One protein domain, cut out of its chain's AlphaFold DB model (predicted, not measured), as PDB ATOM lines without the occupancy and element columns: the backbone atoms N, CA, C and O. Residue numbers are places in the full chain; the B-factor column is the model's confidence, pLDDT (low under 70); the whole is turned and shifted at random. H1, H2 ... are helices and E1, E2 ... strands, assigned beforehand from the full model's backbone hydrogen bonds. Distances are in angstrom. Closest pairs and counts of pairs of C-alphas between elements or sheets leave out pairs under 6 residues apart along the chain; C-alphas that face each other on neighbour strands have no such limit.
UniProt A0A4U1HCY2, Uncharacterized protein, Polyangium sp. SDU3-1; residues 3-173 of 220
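This is residues 3 to 173 of the 220 residues of an uncharacterized protein of Polyangium sp. SDU3-1 (UniProt A0A4U1HCY2). One long helix, H2, runs inside a trough made by two strongly twisted sheets set end to end: the sheet E1 E4 E5 E8 E9 wraps round its residues 159 to 171, and the sheet E2 E3 E6 E7 E10 round 148 to 158. E5 runs on into E6 from one sheet to the other, short helix H1 packs near the join, and loop 105 to 120 makes one far end of the rod. The printed part has 171 residues, with ten named strands and two named helices that follow each other along the chain as E1 to E9, H1, E10, H2; both sheets are antiparallel, in the orders E1 E4 E5 E8 E9 and E2 E3 E6 E7 E10, and the class is mixed, helices and strands. It is only just loose, close to compact, with a radius of gyration of the C-alphas of 18.9 A, and spans 65 by 30 by 27 A.

Find C-alpha 3 at (98.199, 162.778, 120.293), where E1, residues 3 to 5, begins. Read on through E2, 9 to 13, E3, 16 to 20, and E4, 35 to 39. E5, 55 to 66, covers 33.3 A and bends by 50 degrees at residue 58; E6, 68 to 74, covers 19.3 A. Next come E7, 77 to 85, 25.8 A, E8, 95 to 104, 28.4 A, E9, 121 to 127, 17.1 A, H1, 129 to 135, and E10, 136 to 140. H2, 148 to 171, covers 34.6 A and ends at C-alpha 171, (93.055, 148.051, 124.123).

Start at N 4 and O 36, 2.9 A apart, between E1 and E4. In the hairpin E4 and E5 look at N 39 and O 62, 2.8 A; between E5 and E8 at N 57 and O 101, 2.8 A; in the hairpin E8 and E9 at N 100 and O 126, 2.8 A. In the other sheet find N 18 and O 11, 2.8 A, in the hairpin E2 and E3; N 19 and O 71, 2.8 A, between E3 and E6; N 70 and O 81, 2.8 A, in the hairpin E6 and E7; and N 82 and O 139, 2.7 A, between E7 and E10. H2 is on one face of each sheet, two layers, helix and sheet; its closest C-alphas to E9 are Asp 171 and Thr 121, 6.5 A, and to E10 Lys 152 and Leu 136, 6.6 A. H1 is on the first sheet, on the same face as H2, at a height of 8.8 A, and only grazes the second with residues 130 to 135. H1 and H2 touch at a steep tilt of 62 degrees, with C-alphas 133 and 156 closest at 5.6 A; H2 does so with residues 152 to 160 alone. In H1 and H2 every O i to N i+4 pair is within hydrogen-bond range.

The C-alphas of Gly 76 and Asp 110 are the two farthest apart, 64.9 A. The printed part has no cut. The links E3 to E4, E4 to E5 and E8 to E9 are long. Mean pLDDT of the printed part is 75.2; look for values under 70 at residues 41 to 56, 103 to 124, 142 and 169 to 173.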
ATOM      1  N   ALA A   3      96.845 162.244 120.357       73.81
ATOM      2  CA  ALA A   3      98.199 162.778 120.293       73.81
ATOM      3  C   ALA A   3      99.006 162.161 121.435       73.81
ATOM      4  O   ALA A   3      98.561 162.163 122.582       73.81
ATOM      5  N   ALA A   4     100.172 161.612 121.113       76.75
ATOM      6  CA  ALA A   4     101.056 160.970 122.071       76.75
ATOM      7  C   ALA A   4     102.371 161.746 122.169       76.75
ATOM      8  O   ALA A   4     102.940 162.162 121.156       76.75
ATOM      9  N   ALA A   5     102.838 161.934 123.402       80.19
ATOM     10  CA  ALA A   5     104.136 162.528 123.675       80.19
ATOM     11  C   ALA A   5     105.247 161.571 123.231       80.19
ATOM     12  O   ALA A   5     105.260 160.401 123.621       80.19
ATOM     13  N   VAL A   6     106.188 162.077 122.439       77.69
ATOM     14  CA  VAL A   6     107.422 161.360 122.116       77.69
ATOM     15  C   VAL A   6     108.386 161.541 123.288       77.69
ATOM     16  O   VAL A   6     108.672 162.684 123.657       77.69
ATOM     17  N   PRO A   7     108.886 160.456 123.903       76.25
ATOM     18  CA  PRO A   7     109.831 160.568 125.005       76.25
ATOM     19  C   PRO A   7     111.150 161.190 124.534       76.25
ATOM     20  O   PRO A   7     111.579 160.979 123.400       76.25
ATOM     21  N   THR A   8     111.816 161.927 125.421       82.75
ATOM     22  CA  THR A   8     113.193 162.371 125.183       82.75
ATOM     23  C   THR A   8     114.131 161.174 125.240       82.75
ATOM     24  O   THR A   8     114.121 160.424 126.216       82.75
ATOM     25  N   THR A   9     114.979 161.030 124.225       82.75
ATOM     26  CA  THR A   9     115.969 159.949 124.150       82.75
ATOM     27  C   THR A   9     117.330 160.542 123.844       82.75
ATOM     28  O   THR A   9     117.459 161.317 122.902       82.75
ATOM     29  N   LYS A  10     118.352 160.155 124.611       85.38
ATOM     30  CA  LYS A  10     119.749 160.515 124.349       85.38
ATOM     31  C   LYS A  10     120.587 159.264 124.157       85.38
ATOM     32  O   LYS A  10     120.318 158.245 124.792       85.38
ATOM     33  N   GLY A  11     121.619 159.347 123.334       84.12
ATOM     34  CA  GLY A  11     122.553 158.246 123.159       84.12
ATOM     35  C   GLY A  11     123.735 158.616 122.284       84.12
ATOM     36  O   GLY A  11     123.909 159.767 121.897       84.12
ATOM     37  N   THR A  12     124.547 157.614 121.966       80.81
ATOM     38  CA  THR A  12     125.698 157.767 121.076       80.81
ATOM     39  C   THR A  12     125.660 156.667 120.028       80.81
ATOM     40  O   THR A  12     125.526 155.490 120.364       80.81
ATOM     41  N   GLN A  13     125.792 157.031 118.755       76.56
ATOM     42  CA  GLN A  13     125.859 156.082 117.649       76.56
ATOM     43  C   GLN A  13     126.949 156.510 116.671       76.56
ATOM     44  O   GLN A  13     126.995 157.660 116.253       76.56
ATOM     45  N   LEU A  14     127.857 155.588 116.329       77.62
ATOM     46  CA  LEU A  14     129.006 155.864 115.450       77.62
ATOM     47  C   LEU A  14     129.853 157.073 115.907       77.62
ATOM     48  O   LEU A  14     130.400 157.801 115.085       77.62
ATOM     49  N   GLY A  15     129.952 157.298 117.224       78.38
ATOM     50  CA  GLY A  15     130.687 158.432 117.801       78.38
ATOM     51  C   GLY A  15     129.969 159.784 117.713       78.38
ATOM     52  O   GLY A  15     130.569 160.796 118.061       78.38
ATOM     53  N   VAL A  16     128.709 159.807 117.273       78.06
ATOM     54  CA  VAL A  16     127.841 160.990 117.283       78.06
ATOM     55  C   VAL A  16     126.886 160.878 118.456       78.06
ATOM     56  O   VAL A  16     126.165 159.884 118.582       78.06
ATOM     57  N   GLU A  17     126.900 161.877 119.331       86.44
ATOM     58  CA  GLU A  17     125.898 161.984 120.387       86.44
ATOM     59  C   GLU A  17     124.616 162.533 119.777       86.44
ATOM     60  O   GLU A  17     124.651 163.430 118.936       86.44
ATOM     61  N   TYR A  18     123.480 161.986 120.176       83.44
ATOM     62  CA  TYR A  18     122.185 162.457 119.727       83.44
ATOM     63  C   TYR A  18     121.269 162.687 120.918       83.44
ATOM     64  O   TYR A  18     121.336 161.986 121.932       83.44
ATOM     65  N   GLU A  19     120.364 163.636 120.752       87.06
ATOM     66  CA  GLU A  19     119.257 163.895 121.653       87.06
ATOM     67  C   GLU A  19     118.000 164.129 120.820       87.06
ATOM     68  O   GLU A  19     117.893 165.104 120.091       87.06
ATOM     69  N   VAL A  20     117.030 163.225 120.914       83.25
ATOM     70  CA  VAL A  20     115.717 163.381 120.288       83.25
ATOM     71  C   VAL A  20     114.774 164.008 121.300       83.25
ATOM     72  O   VAL A  20     114.702 163.563 122.445       83.25
ATOM     73  N   CYS A  21     114.019 165.008 120.859       86.19
ATOM     74  CA  CYS A  21     113.147 165.815 121.697       86.19
ATOM     75  C   CYS A  21     113.878 166.511 122.871       86.19
ATOM     76  O   CYS A  21     113.543 166.278 124.042       86.19
ATOM     77  N   PRO A  22     114.873 167.374 122.594       85.25
ATOM     78  CA  PRO A  22     115.529 168.160 123.633       85.25
ATOM     79  C   PRO A  22     114.515 169.051 124.364       85.25
ATOM     80  O   PRO A  22     113.770 169.819 123.751       85.25
ATOM     81  N   GLY A  23     114.484 168.945 125.694       84.25
ATOM     82  CA  GLY A  23     113.555 169.687 126.556       84.25
ATOM     83  C   GLY A  23     112.182 169.036 126.774       84.25
ATOM     84  O   GLY A  23     111.393 169.579 127.543       84.25
ATOM     85  N   GLY A  24     111.912 167.872 126.175       82.50
ATOM     86  CA  GLY A  24     110.676 167.117 126.397       82.50
ATOM     87  C   GLY A  24     109.498 167.540 125.517       82.50
ATOM     88  O   GLY A  24     109.555 168.523 124.775       82.50
ATOM     89  N   ALA A  25     108.432 166.738 125.574       84.00
ATOM     90  CA  ALA A  25     107.213 166.984 124.817       84.00
ATOM     91  C   ALA A  25     106.446 168.183 125.380       84.00
ATOM     92  O   ALA A  25     106.214 168.271 126.587       84.00
ATOM     93  N   ASP A  26     106.020 169.074 124.488       82.69
ATOM     94  CA  ASP A  26     105.226 170.250 124.828       82.69
ATOM     95  C   ASP A  26     104.024 170.344 123.874       82.69
ATOM     96  O   ASP A  26     104.162 170.820 122.738       82.69
ATOM     97  N   PRO A  27     102.837 169.879 124.306       78.31
ATOM     98  CA  PRO A  27     101.629 169.942 123.493       78.31
ATOM     99  C   PRO A  27     101.070 171.367 123.355       78.31
ATOM    100  O   PRO A  27     100.188 171.577 122.526       78.31
ATOM    101  N   LEU A  28     101.541 172.330 124.159       83.56
ATOM    102  CA  LEU A  28     101.071 173.719 124.157       83.56
ATOM    103  C   LEU A  28     101.977 174.657 123.346       83.56
ATOM    104  O   LEU A  28     101.585 175.796 123.078       83.56
ATOM    105  N   ALA A  29     103.160 174.197 122.929       81.75
ATOM    106  CA  ALA A  29     104.023 174.940 122.021       81.75
ATOM    107  C   ALA A  29     103.326 175.222 120.673       81.75
ATOM    108  O   ALA A  29     102.474 174.462 120.210       81.75
ATOM    109  N   MET A  30     103.706 176.319 120.014       77.69
ATOM    110  CA  MET A  30     103.221 176.691 118.682       77.69
ATOM    111  C   MET A  30     104.400 176.730 117.695       77.69
ATOM    112  O   MET A  30     105.108 177.737 117.660       77.69
ATOM    113  N   PRO A  31     104.631 175.678 116.883       71.31
ATOM    114  CA  PRO A  31     103.869 174.425 116.784       71.31
ATOM    115  C   PRO A  31     104.151 173.435 117.939       71.31
ATOM    116  O   PRO A  31     105.207 173.546 118.568       71.31
ATOM    117  N   PRO A  32     103.252 172.458 118.203       78.56
ATOM    118  CA  PRO A  32     103.449 171.447 119.244       78.56
ATOM    119  C   PRO A  32     104.773 170.713 119.056       78.56
ATOM    120  O   PRO A  32     105.125 170.339 117.934       78.56
ATOM    121  N   ARG A  33     105.509 170.510 120.150       81.81
ATOM    122  CA  ARG A  33     106.846 169.911 120.118       81.81
ATOM    123  C   ARG A  33     106.791 168.462 120.562       81.81
ATOM    124  O   ARG A  33     106.214 168.145 121.599       81.81
ATOM    125  N   CYS A  34     107.453 167.604 119.789       83.69
ATOM    126  CA  CYS A  34     107.588 166.178 120.077       83.69
ATOM    127  C   CYS A  34     106.252 165.454 120.274       83.69
ATOM    128  O   CYS A  34     106.094 164.629 121.175       83.69
ATOM    129  N   MET A  35     105.287 165.776 119.419       83.56
ATOM    130  CA  MET A  35     103.987 165.127 119.409       83.56
ATOM    131  C   MET A  35     103.876 164.266 118.153       83.56
ATOM    132  O   MET A  35     104.106 164.738 117.038       83.56
ATOM    133  N   VAL A  36     103.512 162.999 118.339       84.06
ATOM    134  CA  VAL A  36     103.031 162.143 117.252       84.06
ATOM    135  C   VAL A  36     101.515 162.164 117.312       84.06
ATOM    136  O   VAL A  36     100.915 161.845 118.340       84.06
ATOM    137  N   GLU A  37     100.889 162.522 116.204       84.88
ATOM    138  CA  GLU A  37      99.451 162.392 116.044       84.88
ATOM    139  C   GLU A  37      99.141 161.056 115.387       84.88
ATOM    140  O   GLU A  37      99.723 160.694 114.365       84.88
ATOM    141  N   VAL A  38      98.201 160.329 115.977       84.06
ATOM    142  CA  VAL A  38      97.732 159.044 115.477       84.06
ATOM    143  C   VAL A  38      96.217 159.110 115.368       84.06
ATOM    144  O   VAL A  38      95.502 159.317 116.356       84.06
ATOM    145  N   ASP A  39      95.692 158.936 114.163       83.62
ATOM    146  CA  ASP A  39      94.262 158.798 113.957       83.62
ATOM    147  C   ASP A  39      93.861 157.329 113.933       83.62
ATOM    148  O   ASP A  39      93.885 156.651 112.912       83.62
ATOM    149  N   VAL A  40      93.469 156.842 115.106       71.81
ATOM    150  CA  VAL A  40      92.938 155.485 115.250       71.81
ATOM    151  C   VAL A  40      91.444 155.420 114.914       71.81
ATOM    152  O   VAL A  40      90.887 154.341 114.777       71.81
ATOM    153  N   GLY A  41      90.781 156.568 114.713       68.19
ATOM    154  CA  GLY A  41      89.392 156.596 114.247       68.19
ATOM    155  C   GLY A  41      89.234 156.104 112.806       68.19
ATOM    156  O   GLY A  41      88.160 155.641 112.441       68.19
ATOM    157  N   SER A  42      90.300 156.166 112.004       68.81
ATOM    158  CA  SER A  42      90.315 155.641 110.638       68.81
ATOM    159  C   SER A  42      90.640 154.147 110.556       68.81
ATOM    160  O   SER A  42      90.701 153.605 109.454       68.81
ATOM    161  N   LEU A  43      90.897 153.487 111.691       68.25
ATOM    162  CA  LEU A  43      91.283 152.085 111.720       68.25
ATOM    163  C   LEU A  43      90.051 151.201 111.492       68.25
ATOM    164  O   LEU A  43      89.220 151.029 112.379       68.25
ATOM    165  N   VAL A  44      89.948 150.625 110.297       65.88
ATOM    166  CA  VAL A  44      88.955 149.589 109.993       65.88
ATOM    167  C   VAL A  44      89.589 148.237 110.290       65.88
ATOM    168  O   VAL A  44      90.528 147.833 109.609       65.88
ATOM    169  N   LEU A  45      89.095 147.553 111.319       61.62
ATOM    170  CA  LEU A  45      89.539 146.210 111.678       61.62
ATOM    171  C   LEU A  45      88.634 145.196 110.984       61.62
ATOM    172  O   LEU A  45      87.442 145.119 111.271       61.62
ATOM    173  N   SER A  46      89.194 144.413 110.067       58.81
ATOM    174  CA  SER A  46      88.507 143.252 109.503       58.81
ATOM    175  C   SER A  46      89.007 141.985 110.187       58.81
ATOM    176  O   SER A  46      90.199 141.688 110.105       58.81
ATOM    177  N   ALA A  47      88.111 141.229 110.818       54.94
ATOM    178  CA  ALA A  47      88.386 139.886 111.318       54.94
ATOM    179  C   ALA A  47      87.694 138.853 110.420       54.94
ATOM    180  O   ALA A  47      86.585 139.091 109.935       54.94
ATOM    181  N   ALA A  48      88.326 137.699 110.201       53.09
ATOM    182  CA  ALA A  48      87.646 136.578 109.561       53.09
ATOM    183  C   ALA A  48      86.532 136.076 110.492       53.09
ATOM    184  O   ALA A  48      86.788 135.717 111.641       53.09
ATOM    185  N   ALA A  49      85.290 136.072 110.009       43.22
ATOM    186  CA  ALA A  49      84.171 135.518 110.757       43.22
ATOM    187  C   ALA A  49      84.298 133.986 110.837       43.22
ATOM    188  O   ALA A  49      84.588 133.334 109.835       43.22
ATOM    189  N   GLY A  50      84.021 133.409 112.010       41.09
ATOM    190  CA  GLY A  50      83.734 131.976 112.133       41.09
ATOM    191  C   GLY A  50      84.860 131.063 112.625       41.09
ATOM    192  O   GLY A  50      84.753 129.855 112.425       41.09
ATOM    193  N   THR A  51      85.904 131.569 113.289       38.12
ATOM    194  CA  THR A  51      86.894 130.706 113.963       38.12
ATOM    195  C   THR A  51      87.125 131.106 115.423       38.12
ATOM    196  O   THR A  51      87.419 132.256 115.735       38.12
ATOM    197  N   CYS A  52      87.017 130.132 116.334       45.38
ATOM    198  CA  CYS A  52      87.366 130.282 117.750       45.38
ATOM    199  C   CYS A  52      88.890 130.139 117.946       45.38
ATOM    200  O   CYS A  52      89.360 129.134 118.476       45.38
ATOM    201  N   GLY A  53      89.670 131.105 117.454       49.75
ATOM    202  CA  GLY A  53      91.139 131.085 117.488       49.75
ATOM    203  C   GLY A  53      91.752 132.488 117.494       49.75
ATOM    204  O   GLY A  53      91.034 133.473 117.624       49.75
ATOM    205  N   ALA A  54      93.080 132.591 117.374       55.25
ATOM    206  CA  ALA A  54      93.770 133.883 117.321       55.25
ATOM    207  C   ALA A  54      93.153 134.784 116.238       55.25
ATOM    208  O   ALA A  54      93.098 134.408 115.064       55.25
ATOM    209  N   VAL A  55      92.678 135.966 116.638       57.44
ATOM    210  CA  VAL A  55      92.110 136.938 115.706       57.44
ATOM    211  C   VAL A  55      93.247 137.811 115.225       57.44
ATOM    212  O   VAL A  55      93.929 138.451 116.023       57.44
ATOM    213  N   SER A  56      93.438 137.841 113.914       67.75
ATOM    214  CA  SER A  56      94.272 138.848 113.281       67.75
ATOM    215  C   SER A  56      93.387 139.837 112.542       67.75
ATOM    216  O   SER A  56      92.477 139.452 111.805       67.75
ATOM    217  N   ALA A  57      93.643 141.118 112.767       70.19
ATOM    218  CA  ALA A  57      93.017 142.207 112.052       70.19
ATOM    219  C   ALA A  57      94.101 143.005 111.333       70.19
ATOM    220  O   ALA A  57      95.109 143.398 111.919       70.19
ATOM    221  N   ASN A  58      93.879 143.237 110.045       77.06
ATOM    222  CA  ASN A  58      94.691 144.144 109.252       77.06
ATOM    223  C   ASN A  58      93.960 145.474 109.143       77.06
ATOM    224  O   ASN A  58      92.742 145.497 108.968       77.06
ATOM    225  N   GLY A  59      94.707 146.566 109.214       80.19
ATOM    226  CA  GLY A  59      94.157 147.896 109.036       80.19
ATOM    227  C   GLY A  59      95.229 148.908 108.675       80.19
ATOM    228  O   GLY A  59      96.414 148.593 108.586       80.19
ATOM    229  N   VAL A  60      94.797 150.144 108.456       84.69
ATOM    230  CA  VAL A  60      95.686 151.274 108.193       84.69
ATOM    231  C   VAL A  60      95.440 152.323 109.261       84.69
ATOM    232  O   VAL A  60      94.310 152.773 109.460       84.69
ATOM    233  N   VAL A  61      96.507 152.711 109.953       85.62
ATOM    234  CA  VAL A  61      96.488 153.811 110.912       85.62
ATOM    235  C   VAL A  61      97.109 155.024 110.251       85.62
ATOM    236  O   VAL A  61      98.226 154.963 109.738       85.62
ATOM    237  N   LYS A  62      96.398 156.148 110.293       88.50
ATOM    238  CA  LYS A  62      96.966 157.419 109.865       88.50
ATOM    239  C   LYS A  62      97.824 157.978 110.977       88.50
ATOM    240  O   LYS A  62      97.366 158.098 112.111       88.50
ATOM    241  N   MET A  63      99.053 158.356 110.662       88.50
ATOM    242  CA  MET A  63      99.909 159.055 111.614       88.50
ATOM    243  C   MET A  63     100.572 160.277 110.994       88.50
ATOM    244  O   MET A  63     100.729 160.372 109.778       88.50
ATOM    245  N   ARG A  64     100.944 161.230 111.841       89.25
ATOM    246  CA  ARG A  64     101.653 162.442 111.454       89.25
ATOM    247  C   ARG A  64     102.649 162.810 112.543       89.25
ATOM    248  O   ARG A  64     102.290 162.908 113.713       89.25
ATOM    249  N   LEU A  65     103.895 163.039 112.146       87.88
ATOM    250  CA  LEU A  65     104.925 163.625 112.991       87.88
ATOM    251  C   LEU A  65     105.181 165.043 112.504       87.88
ATOM    252  O   LEU A  65     105.643 165.245 111.380       87.88
ATOM    253  N   ALA A  66     104.876 166.020 113.346       85.38
ATOM    254  CA  ALA A  66     105.160 167.415 113.065       85.38
ATOM    255  C   ALA A  66     106.258 167.897 114.010       85.38
ATOM    256  O   ALA A  66     106.114 167.797 115.223       85.38
ATOM    257  N   ASN A  67     107.328 168.448 113.437       82.56
ATOM    258  CA  ASN A  67     108.350 169.192 114.166       82.56
ATOM    259  C   ASN A  67     108.924 168.453 115.388       82.56
ATOM    260  O   ASN A  67     108.868 168.965 116.503       82.56
ATOM    261  N   LEU A  68     109.466 167.247 115.198       87.56
ATOM    262  CA  LEU A  68     110.208 166.547 116.247       87.56
ATOM    263  C   LEU A  68     111.667 167.034 116.235       87.56
ATOM    264  O   LEU A  68     112.429 166.592 115.377       87.56
ATOM    265  N   PRO A  69     112.075 167.948 117.136       87.12
ATOM    266  CA  PRO A  69     113.457 168.401 117.181       87.12
ATOM    267  C   PRO A  69     114.377 167.250 117.587       87.12
ATOM    268  O   PRO A  69     114.023 166.432 118.440       87.12
ATOM    269  N   ALA A  70     115.564 167.213 117.004       86.06
ATOM    270  CA  ALA A  70     116.663 166.390 117.459       86.06
ATOM    271  C   ALA A  70     117.978 167.166 117.323       86.06
ATOM    272  O   ALA A  70     118.198 167.874 116.344       86.06
ATOM    273  N   ASP A  71     118.839 167.012 118.314       87.50
ATOM    274  CA  ASP A  71     120.171 167.592 118.344       87.50
ATOM    275  C   ASP A  71     121.191 166.486 118.101       87.50
ATOM    276  O   ASP A  71     121.042 165.362 118.590       87.50
ATOM    277  N   MET A  72     122.229 166.799 117.332       82.56
ATOM    278  CA  MET A  72     123.323 165.872 117.054       82.56
ATOM    279  C   MET A  72     124.654 166.538 117.260       82.56
ATOM    280  O   MET A  72     124.948 167.537 116.615       82.56
ATOM    281  N   VAL A  73     125.484 165.945 118.105       85.00
ATOM    282  CA  VAL A  73     126.837 166.414 118.354       85.00
ATOM    283  C   VAL A  73     127.813 165.530 117.594       85.00
ATOM    284  O   VAL A  73     128.034 164.370 117.948       85.00
ATOM    285  N   TYR A  74     128.419 166.083 116.546       82.50
ATOM    286  CA  TYR A  74     129.474 165.432 115.772       82.50
ATOM    287  C   TYR A  74     130.714 166.324 115.719       82.50
ATOM    288  O   TYR A  74     130.639 167.522 115.445       82.50
ATOM    289  N   PHE A  75     131.885 165.750 116.007       83.44
ATOM    290  CA  PHE A  75     133.158 166.485 116.057       83.44
ATOM    291  C   PHE A  75     133.103 167.773 116.911       83.44
ATOM    292  O   PHE A  75     133.731 168.774 116.572       83.44
ATOM    293  N   GLY A  76     132.327 167.763 118.003       82.94
ATOM    294  CA  GLY A  76     132.142 168.918 118.892       82.94
ATOM    295  C   GLY A  76     131.198 170.009 118.370       82.94
ATOM    296  O   GLY A  76     131.008 171.009 119.057       82.94
ATOM    297  N   ASN A  77     130.587 169.831 117.194       83.50
ATOM    298  CA  ASN A  77     129.572 170.734 116.652       83.50
ATOM    299  C   ASN A  77     128.182 170.147 116.880       83.50
ATOM    300  O   ASN A  77     127.979 168.960 116.642       83.50
ATOM    301  N   THR A  78     127.237 170.982 117.315       87.38
ATOM    302  CA  THR A  78     125.826 170.594 117.442       87.38
ATOM    303  C   THR A  78     125.082 171.005 116.178       87.38
ATOM    304  O   THR A  78     125.083 172.184 115.835       87.38
ATOM    305  N   ALA A  79     124.470 170.045 115.492       85.75
ATOM    306  CA  ALA A  79     123.505 170.286 114.431       85.75
ATOM    307  C   ALA A  79     122.092 170.151 114.981       85.75
ATOM    308  O   ALA A  79     121.776 169.173 115.668       85.75
ATOM    309  N   HIS A  80     121.248 171.115 114.633       89.12
ATOM    310  CA  HIS A  80     119.841 171.112 114.989       89.12
ATOM    311  C   HIS A  80     119.033 170.620 113.795       89.12
ATOM    312  O   HIS A  80     119.003 171.231 112.722       89.12
ATOM    313  N   ILE A  81     118.367 169.490 113.987       88.88
ATOM    314  CA  ILE A  81     117.518 168.879 112.977       88.88
ATOM    315  C   ILE A  81     116.090 168.746 113.492       88.88
ATOM    316  O   ILE A  81     115.793 168.750 114.684       88.88
ATOM    317  N   VAL A  82     115.178 168.621 112.550       88.75
ATOM    318  CA  VAL A  82     113.753 168.476 112.763       88.75
ATOM    319  C   VAL A  82     113.299 167.288 111.939       88.75
ATOM    320  O   VAL A  82     113.443 167.249 110.718       88.75
ATOM    321  N   LEU A  83     112.743 166.308 112.630       87.38
ATOM    322  CA  LEU A  83     112.114 165.137 112.055       87.38
ATOM    323  C   LEU A  83     110.632 165.427 111.829       87.38
ATOM    324  O   LEU A  83     109.923 165.920 112.709       87.38
ATOM    325  N   GLN A  84     110.147 165.105 110.640       90.31
ATOM    326  CA  GLN A  84     108.734 165.228 110.296       90.31
ATOM    327  C   GLN A  84     108.334 164.178 109.264       90.31
ATOM    328  O   GLN A  84     109.170 163.699 108.497       90.31
ATOM    329  N   THR A  85     107.049 163.833 109.219       89.12
ATOM    330  CA  THR A  85     106.495 162.993 108.151       89.12
ATOM    331  C   THR A  85     106.109 163.845 106.950       89.12
ATOM    332  O   THR A  85     105.499 164.899 107.108       89.12
ATOM    333  N   GLY A  86     106.411 163.392 105.735       85.56
ATOM    334  CA  GLY A  86     105.963 164.055 104.508       85.56
ATOM    335  C   GLY A  86     107.007 164.060 103.400       85.56
ATOM    336  O   GLY A  86     107.986 163.325 103.442       85.56
ATOM    337  N   LYS A  87     106.774 164.881 102.370       80.44
ATOM    338  CA  LYS A  87     107.682 165.004 101.215       80.44
ATOM    339  C   LYS A  87     108.529 166.275 101.225       80.44
ATOM    340  O   LYS A  87     109.471 166.365 100.437       80.44
ATOM    341  N   THR A  88     108.206 167.250 102.071       84.75
ATOM    342  CA  THR A  88     108.894 168.545 102.071       84.75
ATOM    343  C   THR A  88     108.989 169.124 103.476       84.75
ATOM    344  O   THR A  88     108.002 169.140 104.215       84.75
ATOM    345  N   CYS A  89     110.166 169.646 103.824       85.75
ATOM    346  CA  CYS A  89     110.418 170.360 105.074       85.75
ATOM    347  C   CYS A  89     109.445 171.525 105.291       85.75
ATOM    348  O   CYS A  89     109.210 172.315 104.380       85.75
ATOM    349  N   GLY A  90     108.859 171.608 106.490       85.06
ATOM    350  CA  GLY A  90     107.871 172.630 106.856       85.06
ATOM    351  C   GLY A  90     106.423 172.299 106.473       85.06
ATOM    352  O   GLY A  90     105.518 173.051 106.823       85.06
ATOM    353  N   ALA A  91     106.182 171.172 105.794       87.06
ATOM    354  CA  ALA A  91     104.849 170.713 105.412       87.06
ATOM    355  C   ALA A  91     104.596 169.275 105.912       87.06
ATOM    356  O   ALA A  91     104.635 168.331 105.112       87.06
ATOM    357  N   PRO A  92     104.355 169.078 107.226       87.31
ATOM    358  CA  PRO A  92     104.092 167.754 107.769       87.31
ATOM    359  C   PRO A  92     102.793 167.179 107.193       87.31
ATOM    360  O   PRO A  92     101.739 167.819 107.228       87.31
ATOM    361  N   ALA A  93     102.863 165.953 106.683       90.44
ATOM    362  CA  ALA A  93     101.746 165.255 106.060       90.44
ATOM    363  C   ALA A  93     101.364 163.997 106.846       90.44
ATOM    364  O   ALA A  93     102.201 163.374 107.505       90.44
ATOM    365  N   TRP A  94     100.087 163.629 106.745       90.81
ATOM    366  CA  TRP A  94      99.602 162.333 107.202       90.81
ATOM    367  C   TRP A  94     100.163 161.226 106.318       90.81
ATOM    368  O   TRP A  94     100.233 161.373 105.096       90.81
ATOM    369  N   ILE A  95     100.532 160.124 106.951       89.75
ATOM    370  CA  ILE A  95     100.981 158.906 106.292       89.75
ATOM    371  C   ILE A  95     100.070 157.759 106.714       89.75
ATOM    372  O   ILE A  95      99.612 157.704 107.857       89.75
ATOM    373  N   ASP A  96      99.820 156.857 105.778       90.00
ATOM    374  CA  ASP A  96      99.069 155.633 106.002       90.00
ATOM    375  C   ASP A  96     100.058 154.543 106.417       90.00
ATOM    376  O   ASP A  96     100.919 154.156 105.629       90.00
ATOM    377  N   VAL A  97      99.962 154.070 107.659       86.44
ATOM    378  CA  VAL A  97     100.808 152.993 108.182       86.44
ATOM    379  C   VAL A  97      99.972 151.724 108.281       86.44
ATOM    380  O   VAL A  97      99.066 151.654 109.118       86.44
ATOM    381  N   PRO A  98     100.250 150.715 107.437       84.69
ATOM    382  CA  PRO A  98      99.677 149.391 107.597       84.69
ATOM    383  C   PRO A  98     100.035 148.829 108.972       84.69
ATOM    384  O   PRO A  98     101.206 148.832 109.367       84.69
ATOM    385  N   VAL A  99      99.022 148.352 109.688       82.00
ATOM    386  CA  VAL A  99      99.178 147.658 110.962       82.00
ATOM    387  C   VAL A  99      98.517 146.290 110.894       82.00
ATOM    388  O   VAL A  99      97.412 146.128 110.372       82.00
ATOM    389  N   HIS A 100      99.204 145.313 111.461       79.88
ATOM    390  CA  HIS A 100      98.675 144.000 111.768       79.88
ATOM    391  C   HIS A 100      98.527 143.896 113.280       79.88
ATOM    392  O   HIS A 100      99.493 144.091 114.019       79.88
ATOM    393  N   ILE A 101      97.309 143.628 113.737       73.44
ATOM    394  CA  ILE A 101      96.988 143.473 115.151       73.44
ATOM    395  C   ILE A 101      96.566 142.032 115.364       73.44
ATOM    396  O   ILE A 101      95.620 141.563 114.731       73.44
ATOM    397  N   GLN A 102      97.255 141.340 116.264       70.44
ATOM    398  CA  GLN A 102      96.835 140.030 116.740       70.44
ATOM    399  C   GLN A 102      96.293 140.159 118.154       70.44
ATOM    400  O   GLN A 102      96.868 140.862 118.987       70.44
ATOM    401  N   GLY A 103      95.179 139.483 118.407       65.81
ATOM    402  CA  GLY A 103      94.586 139.362 119.726       65.81
ATOM    403  C   GLY A 103      94.286 137.911 120.082       65.81
ATOM    404  O   GLY A 103      94.035 137.072 119.210       65.81
ATOM    405  N   ALA A 104      94.298 137.628 121.381       57.38
ATOM    406  CA  ALA A 104      93.882 136.348 121.942       57.38
ATOM    407  C   ALA A 104      92.579 136.514 122.735       57.38
ATOM    408  O   ALA A 104      92.391 137.519 123.420       57.38
ATOM    409  N   GLY A 105      91.681 135.532 122.625       54.59
ATOM    410  CA  GLY A 105      90.524 135.412 123.513       54.59
ATOM    411  C   GLY A 105      90.913 134.762 124.841       54.59
ATOM    412  O   GLY A 105      92.007 134.208 124.978       54.59
ATOM    413  N   VAL A 106      90.013 134.812 125.821       51.72
ATOM    414  CA  VAL A 106      90.250 134.228 127.148       51.72
ATOM    415  C   VAL A 106      89.911 132.734 127.111       51.72
ATOM    416  O   VAL A 106      88.805 132.382 126.691       51.72
ATOM    417  N   PRO A 107      90.824 131.840 127.537       49.47
ATOM    418  CA  PRO A 107      90.510 130.427 127.686       49.47
ATOM    419  C   PRO A 107      89.591 130.211 128.898       49.47
ATOM    420  O   PRO A 107      89.904 130.639 130.009       49.47
ATOM    421  N   LEU A 108      88.467 129.531 128.699       54.66
ATOM    422  CA  LEU A 108      87.588 129.060 129.762       54.66
ATOM    423  C   LEU A 108      88.160 127.803 130.435       54.66
ATOM    424  O   LEU A 108      89.042 127.119 129.914       54.66
ATOM    425  N   ALA A 109      87.608 127.470 131.605       60.34
ATOM    426  CA  ALA A 109      87.992 126.299 132.397       60.34
ATOM    427  C   ALA A 109      87.795 124.951 131.670       60.34
ATOM    428  O   ALA A 109      88.381 123.950 132.076       60.34
ATOM    429  N   ASP A 110      86.993 124.917 130.605       56.72
ATOM    430  CA  ASP A 110      86.772 123.747 129.750       56.72
ATOM    431  C   ASP A 110      87.736 123.674 128.546       56.72
ATOM    432  O   ASP A 110      87.670 122.734 127.754       56.72
ATOM    433  N   GLY A 111      88.644 124.645 128.410       52.78
ATOM    434  CA  GLY A 111      89.595 124.745 127.304       52.78
ATOM    435  C   GLY A 111      89.039 125.412 126.041       52.78
ATOM    436  O   GLY A 111      89.772 125.528 125.058       52.78
ATOM    437  N   SER A 112      87.782 125.867 126.042       46.66
ATOM    438  CA  SER A 112      87.239 126.709 124.970       46.66
ATOM    439  C   SER A 112      87.754 128.151 125.085       46.66
ATOM    440  O   SER A 112      88.240 128.556 126.136       46.66
ATOM    441  N   ILE A 113      87.705 128.939 124.004       44.75
ATOM    442  CA  ILE A 113      88.154 130.343 124.005       44.75
ATOM    443  C   ILE A 113      86.951 131.253 123.737       44.75
ATOM    444  O   ILE A 113      86.323 131.135 122.682       44.75
ATOM    445  N   GLN A 114      86.642 132.165 124.669       46.19
ATOM    446  CA  GLN A 114      85.592 133.177 124.501       46.19
ATOM    447  C   GLN A 114      86.151 134.458 123.884       46.19
ATOM    448  O   GLN A 114      87.219 134.941 124.262       46.19
ATOM    449  N   PHE A 115      85.361 135.046 122.985       53.69
ATOM    450  CA  PHE A 115      85.597 136.358 122.389       53.69
ATOM    451  C   PHE A 115      84.361 137.243 122.604       53.69
ATOM    452  O   PHE A 115      83.243 136.738 122.684       53.69
ATOM    453  N   GLY A 116      84.546 138.562 122.675       44.97
ATOM    454  CA  GLY A 116      83.446 139.538 122.648       44.97
ATOM    455  C   GLY A 116      82.789 139.870 123.994       44.97
ATOM    456  O   GLY A 116      82.075 140.868 124.062       44.97
ATOM    457  N   CYS A 117      83.059 139.105 125.059       38.44
ATOM    458  CA  CYS A 117      82.654 139.458 126.429       38.44
ATOM    459  C   CYS A 117      83.755 140.176 127.223       38.44
ATOM    460  O   CYS A 117      83.432 140.904 128.157       38.44
ATOM    461  N   ASP A 118      85.019 140.002 126.827       45.78
ATOM    462  CA  ASP A 118      86.185 140.619 127.459       45.78
ATOM    463  C   ASP A 118      86.970 141.494 126.480       45.78
ATOM    464  O   ASP A 118      86.876 141.364 125.255       45.78
ATOM    465  N   VAL A 119      87.741 142.403 127.071       49.41
ATOM    466  CA  VAL A 119      88.649 143.335 126.406       49.41
ATOM    467  C   VAL A 119      89.575 142.543 125.475       49.41
ATOM    468  O   VAL A 119      90.248 141.611 125.924       49.41
ATOM    469  N   LEU A 120      89.591 142.884 124.175       57.34
ATOM    470  CA  LEU A 120      90.608 142.377 123.245       57.34
ATOM    471  C   LEU A 120      91.958 142.547 123.946       57.34
ATOM    472  O   LEU A 120      92.191 143.589 124.534       57.34
ATOM    473  N   THR A 121      92.796 141.518 123.990       61.25
ATOM    474  CA  THR A 121      94.159 141.681 124.498       61.25
ATOM    475  C   THR A 121      95.071 141.651 123.296       61.25
ATOM    476  O   THR A 121      95.257 140.590 122.693       61.25
ATOM    477  N   ILE A 122      95.603 142.809 122.912       67.38
ATOM    478  CA  ILE A 122      96.543 142.900 121.796       67.38
ATOM    479  C   ILE A 122      97.841 142.180 122.182       67.38
ATOM    480  O   ILE A 122      98.594 142.639 123.042       67.38
ATOM    481  N   THR A 123      98.113 141.051 121.532       67.56
ATOM    482  CA  THR A 123      99.321 140.244 121.748       67.56
ATOM    483  C   THR A 123     100.470 140.696 120.859       67.56
ATOM    484  O   THR A 123     101.626 140.649 121.281       67.56
ATOM    485  N   GLN A 124     100.169 141.163 119.645       68.62
ATOM    486  CA  GLN A 124     101.174 141.621 118.692       68.62
ATOM    487  C   GLN A 124     100.659 142.792 117.857       68.62
ATOM    488  O   GLN A 124      99.516 142.799 117.402       68.62
ATOM    489  N   ILE A 125     101.539 143.776 117.656       75.31
ATOM    490  CA  ILE A 125     101.343 144.898 116.738       75.31
ATOM    491  C   ILE A 125     102.548 144.935 115.809       75.31
ATOM    492  O   ILE A 125     103.652 145.300 116.237       75.31
ATOM    493  N   ASP A 126     102.320 144.617 114.541       81.50
ATOM    494  CA  ASP A 126     103.309 144.804 113.485       81.50
ATOM    495  C   ASP A 126     102.905 146.012 112.649       81.50
ATOM    496  O   ASP A 126     101.888 145.997 111.959       81.50
ATOM    497  N   ALA A 127     103.688 147.082 112.740       81.88
ATOM    498  CA  ALA A 127     103.559 148.244 111.872       81.88
ATOM    499  C   ALA A 127     104.595 148.139 110.750       81.88
ATOM    500  O   ALA A 127     105.718 147.693 110.999       81.88
ATOM    501  N   ASP A 128     104.253 148.581 109.540       84.69
ATOM    502  CA  ASP A 128     105.226 148.659 108.449       84.69
ATOM    503  C   ASP A 128     106.272 149.753 108.726       84.69
ATOM    504  O   ASP A 128     106.112 150.933 108.396       84.69
ATOM    505  N   LEU A 129     107.370 149.326 109.350       80.94
ATOM    506  CA  LEU A 129     108.498 150.170 109.738       80.94
ATOM    507  C   LEU A 129     109.159 150.832 108.526       80.94
ATOM    508  O   LEU A 129     109.654 151.952 108.638       80.94
ATOM    509  N   THR A 130     109.134 150.165 107.372       85.56
ATOM    510  CA  THR A 130     109.742 150.656 106.131       85.56
ATOM    511  C   THR A 130     108.960 151.850 105.601       85.56
ATOM    512  O   THR A 130     109.547 152.847 105.182       85.56
ATOM    513  N   THR A 131     107.628 151.787 105.670       85.56
ATOM    514  CA  THR A 131     106.761 152.912 105.302       85.56
ATOM    515  C   THR A 131     106.992 154.113 106.218       85.56
ATOM    516  O   THR A 131     107.144 155.234 105.725       85.56
ATOM    517  N   VAL A 132     107.106 153.895 107.536       85.50
ATOM    518  CA  VAL A 132     107.429 154.971 108.488       85.50
ATOM    519  C   VAL A 132     108.790 155.585 108.158       85.50
ATOM    520  O   VAL A 132     108.874 156.792 107.956       85.50
ATOM    521  N   GLU A 133     109.837 154.777 108.018       86.25
ATOM    522  CA  GLU A 133     111.199 155.248 107.739       86.25
ATOM    523  C   GLU A 133     111.307 156.045 106.435       86.25
ATOM    524  O   GLU A 133     111.878 157.137 106.411       86.25
ATOM    525  N   ASN A 134     110.696 155.544 105.360       87.44
ATOM    526  CA  ASN A 134     110.698 156.206 104.056       87.44
ATOM    527  C   ASN A 134     109.929 157.528 104.062       87.44
ATOM    528  O   ASN A 134     110.204 158.417 103.254       87.44
ATOM    529  N   SER A 135     108.958 157.661 104.963       88.00
ATOM    530  CA  SER A 135     108.167 158.877 105.106       88.00
ATOM    531  C   SER A 135     108.809 159.934 106.007       88.00
ATOM    532  O   SER A 135     108.376 161.091 105.986       88.00
ATOM    533  N   LEU A 136     109.823 159.552 106.794       87.81
ATOM    534  CA  LEU A 136     110.546 160.465 107.666       87.81
ATOM    535  C   LEU A 136     111.509 161.326 106.851       87.81
ATOM    536  O   LEU A 136     112.371 160.849 106.098       87.81
ATOM    537  N   GLN A 137     111.386 162.629 107.061       88.00
ATOM    538  CA  GLN A 137     112.301 163.625 106.541       88.00
ATOM    539  C   GLN A 137     113.095 164.264 107.660       88.00
ATOM    540  O   GLN A 137     112.563 164.587 108.720       88.00
ATOM    541  N   LEU A 138     114.378 164.440 107.364       87.56
ATOM    542  CA  LEU A 138     115.331 165.185 108.162       87.56
ATOM    543  C   LEU A 138     115.393 166.590 107.580       87.56
ATOM    544  O   LEU A 138     115.728 166.763 106.411       87.56
ATOM    545  N   CYS A 139     115.024 167.569 108.387       87.31
ATOM    546  CA  CYS A 139     114.968 168.968 108.006       87.31
ATOM    547  C   CYS A 139     115.844 169.764 108.957       87.31
ATOM    548  O   CYS A 139     115.615 169.716 110.155       87.31
ATOM    549  N   GLY A 140     116.827 170.507 108.469       83.81
ATOM    550  CA  GLY A 140     117.695 171.289 109.344       83.81
ATOM    551  C   GLY A 140     119.083 171.440 108.764       83.81
ATOM    552  O   GLY A 140     119.252 171.414 107.542       83.81
ATOM    553  N   ASP A 141     120.049 171.610 109.660       79.81
ATOM    554  CA  ASP A 141     121.450 171.782 109.298       79.81
ATOM    555  C   ASP A 141     121.944 170.628 108.416       79.81
ATOM    556  O   ASP A 141     121.460 169.496 108.506       79.81
ATOM    557  N   MET A 142     122.906 170.925 107.536       68.75
ATOM    558  CA  MET A 142     123.510 169.922 106.662       68.75
ATOM    559  C   MET A 142     124.153 168.824 107.508       68.75
ATOM    560  O   MET A 142     125.268 168.982 108.006       68.75
ATOM    561  N   LEU A 143     123.456 167.696 107.642       70.31
ATOM    562  CA  LEU A 143     124.045 166.491 108.195       70.31
ATOM    563  C   LEU A 143     125.213 166.068 107.295       70.31
ATOM    564  O   LEU A 143     125.110 166.149 106.063       70.31
ATOM    565  N   PRO A 144     126.331 165.604 107.874       70.56
ATOM    566  CA  PRO A 144     127.391 165.026 107.075       70.56
ATOM    567  C   PRO A 144     126.814 163.860 106.262       70.56
ATOM    568  O   PRO A 144     126.052 163.032 106.773       70.56
ATOM    569  N   THR A 145     127.170 163.794 104.982       72.12
ATOM    570  CA  THR A 145     126.724 162.727 104.083       72.12
ATOM    571  C   THR A 145     126.999 161.358 104.710       72.12
ATOM    572  O   THR A 145     128.151 161.047 105.011       72.12
ATOM    573  N   GLY A 146     125.953 160.550 104.910       72.88
ATOM    574  CA  GLY A 146     126.047 159.214 105.517       72.88
ATOM    575  C   GLY A 146     125.377 159.063 106.887       72.88
ATOM    576  O   GLY A 146     125.166 157.932 107.319       72.88
ATOM    577  N   PHE A 147     124.979 160.160 107.543       73.19
ATOM    578  CA  PHE A 147     124.278 160.098 108.834       73.19
ATOM    579  C   PHE A 147     122.750 160.029 108.720       73.19
ATOM    580  O   PHE A 147     122.091 159.663 109.689       73.19
ATOM    581  N   ASP A 148     122.175 160.270 107.541       74.31
ATOM    582  CA  ASP A 148     120.718 160.258 107.360       74.31
ATOM    583  C   ASP A 148     120.068 158.910 107.717       74.31
ATOM    584  O   ASP A 148     119.002 158.874 108.328       74.31
ATOM    585  N   GLY A 149     120.709 157.793 107.358       78.75
ATOM    586  CA  GLY A 149     120.177 156.445 107.599       78.75
ATOM    587  C   GLY A 149     120.038 156.108 109.090       78.75
ATOM    588  O   GLY A 149     118.924 155.843 109.546       78.75
ATOM    589  N   PRO A 150     121.133 156.152 109.878       78.25
ATOM    590  CA  PRO A 150     121.088 155.867 111.313       78.25
ATOM    591  C   PRO A 150     120.062 156.712 112.072       78.25
ATOM    592  O   PRO A 150     119.321 156.191 112.906       78.25
ATOM    593  N   VAL A 151     119.961 158.000 111.739       76.81
ATOM    594  CA  VAL A 151     119.015 158.908 112.391       76.81
ATOM    595  C   VAL A 151     117.573 158.546 112.070       76.81
ATOM    596  O   VAL A 151     116.737 158.496 112.973       76.81
ATOM    597  N   LYS A 152     117.265 158.288 110.793       80.56
ATOM    598  CA  LYS A 152     115.916 157.871 110.399       80.56
ATOM    599  C   LYS A 152     115.522 156.561 111.070       80.56
ATOM    600  O   LYS A 152     114.395 156.466 111.545       80.56
ATOM    601  N   SER A 153     116.446 155.603 111.182       82.00
ATOM    602  CA  SER A 153     116.210 154.343 111.899       82.00
ATOM    603  C   SER A 153     115.890 154.579 113.378       82.00
ATOM    604  O   SER A 153     114.944 153.993 113.898       82.00
ATOM    605  N   LEU A 154     116.630 155.458 114.056       79.06
ATOM    606  CA  LEU A 154     116.370 155.782 115.459       79.06
ATOM    607  C   LEU A 154     115.004 156.463 115.642       79.06
ATOM    608  O   LEU A 154     114.210 156.071 116.499       79.06
ATOM    609  N   ALA A 155     114.715 157.476 114.823       77.50
ATOM    610  CA  ALA A 155     113.447 158.193 114.864       77.50
ATOM    611  C   ALA A 155     112.262 157.259 114.576       77.50
ATOM    612  O   ALA A 155     111.243 157.320 115.264       77.50
ATOM    613  N   ARG A 156     112.419 156.348 113.608       84.38
ATOM    614  CA  ARG A 156     111.464 155.276 113.301       84.38
ATOM    615  C   ARG A 156     111.189 154.419 114.533       84.38
ATOM    616  O   ARG A 156     110.023 154.242 114.875       84.38
ATOM    617  N   ASP A 157     112.221 153.928 115.216       82.88
ATOM    618  CA  ASP A 157     112.051 153.050 116.381       82.88
ATOM    619  C   ASP A 157     111.300 153.755 117.524       82.88
ATOM    620  O   ASP A 157     110.395 153.174 118.129       82.88
ATOM    621  N   MET A 158     111.587 155.039 117.763       75.81
ATOM    622  CA  MET A 158     110.873 155.852 118.758       75.81
ATOM    623  C   MET A 158     109.405 156.098 118.391       75.81
ATOM    624  O   MET A 158     108.510 155.955 119.231       75.81
ATOM    625  N   VAL A 159     109.140 156.460 117.136       78.44
ATOM    626  CA  VAL A 159     107.782 156.686 116.626       78.44
ATOM    627  C   VAL A 159     106.959 155.403 116.715       78.44
ATOM    628  O   VAL A 159     105.815 155.432 117.162       78.44
ATOM    629  N   VAL A 160     107.550 154.264 116.359       81.69
ATOM    630  CA  VAL A 160     106.896 152.954 116.406       81.69
ATOM    631  C   VAL A 160     106.624 152.524 117.843       81.69
ATOM    632  O   VAL A 160     105.533 152.036 118.125       81.69
ATOM    633  N   ALA A 161     107.561 152.736 118.769       81.06
ATOM    634  CA  ALA A 161     107.324 152.477 120.189       81.06
ATOM    635  C   ALA A 161     106.149 153.315 120.725       81.06
ATOM    636  O   ALA A 161     105.279 152.794 121.424       81.06
ATOM    637  N   THR A 162     106.076 154.587 120.323       77.38
ATOM    638  CA  THR A 162     104.979 155.500 120.682       77.38
ATOM    639  C   THR A 162     103.648 155.046 120.074       77.38
ATOM    640  O   THR A 162     102.632 155.014 120.767       77.38
ATOM    641  N   LEU A 163     103.646 154.621 118.805       76.75
ATOM    642  CA  LEU A 163     102.472 154.064 118.128       76.75
ATOM    643  C   LEU A 163     101.973 152.790 118.824       76.75
ATOM    644  O   LEU A 163     100.778 152.668 119.088       76.75
ATOM    645  N   LYS A 164     102.875 151.864 119.167       78.56
ATOM    646  CA  LYS A 164     102.537 150.641 119.910       78.56
ATOM    647  C   LYS A 164     101.929 150.972 121.271       78.56
ATOM    648  O   LYS A 164     100.895 150.412 121.617       78.56
ATOM    649  N   ALA A 165     102.512 151.915 122.011       76.38
ATOM    650  CA  ALA A 165     101.962 152.366 123.289       76.38
ATOM    651  C   ALA A 165     100.563 152.992 123.130       76.38
ATOM    652  O   ALA A 165      99.661 152.691 123.913       76.38
ATOM    653  N   ALA A 166     100.353 153.809 122.093       72.19
ATOM    654  CA  ALA A 166      99.053 154.399 121.790       72.19
ATOM    655  C   ALA A 166      98.005 153.328 121.441       72.19
ATOM    656  O   ALA A 166      96.895 153.367 121.965       72.19
ATOM    657  N   LEU A 167      98.358 152.333 120.627       71.50
ATOM    658  CA  LEU A 167      97.466 151.224 120.282       71.50
ATOM    659  C   LEU A 167      97.155 150.326 121.495       71.50
ATOM    660  O   LEU A 167      95.994 149.995 121.715       71.50
ATOM    661  N   HIS A 168      98.134 150.034 122.356       70.12
ATOM    662  CA  HIS A 168      97.887 149.337 123.626       70.12
ATOM    663  C   HIS A 168      97.017 150.143 124.603       70.12
ATOM    664  O   HIS A 168      96.333 149.566 125.443       70.12
ATOM    665  N   SER A 169      97.015 151.479 124.525       64.62
ATOM    666  CA  SER A 169      96.098 152.290 125.337       64.62
ATOM    667  C   SER A 169      94.642 152.176 124.870       64.62
ATOM    668  O   SER A 169      93.724 152.294 125.680       64.62
ATOM    669  N   ILE A 170      94.428 151.892 123.580       59.50
ATOM    670  CA  ILE A 170      93.096 151.711 122.987       59.50
ATOM    671  C   ILE A 170      92.507 150.366 123.382       59.50
ATOM    672  O   ILE A 170      91.312 150.316 123.669       59.50
ATOM    673  N   ASP A 171      93.364 149.351 123.518       55.66
ATOM    674  CA  ASP A 171      93.055 148.051 124.123       55.66
ATOM    675  C   ASP A 171      92.228 148.216 125.402       55.66
ATOM    676  O   ASP A 171      91.175 147.620 125.563       55.66
ATOM    677  N   ARG A 172      92.636 149.134 126.288       47.75
ATOM    678  CA  ARG A 172      91.982 149.339 127.588       47.75
ATOM    679  C   ARG A 172      90.750 150.248 127.550       47.75
ATOM    680  O   ARG A 172      90.039 150.321 128.548       47.75
ATOM    681  N   GLY A 173      90.535 150.999 126.466       39.59
ATOM    682  CA  GLY A 173      89.639 152.163 126.461       39.59
ATOM    683  C   GLY A 173      88.380 152.057 125.596       39.59
ATOM    684  O   GLY A 173      87.442 152.823 125.810       39.59
TER     685      GLY A 173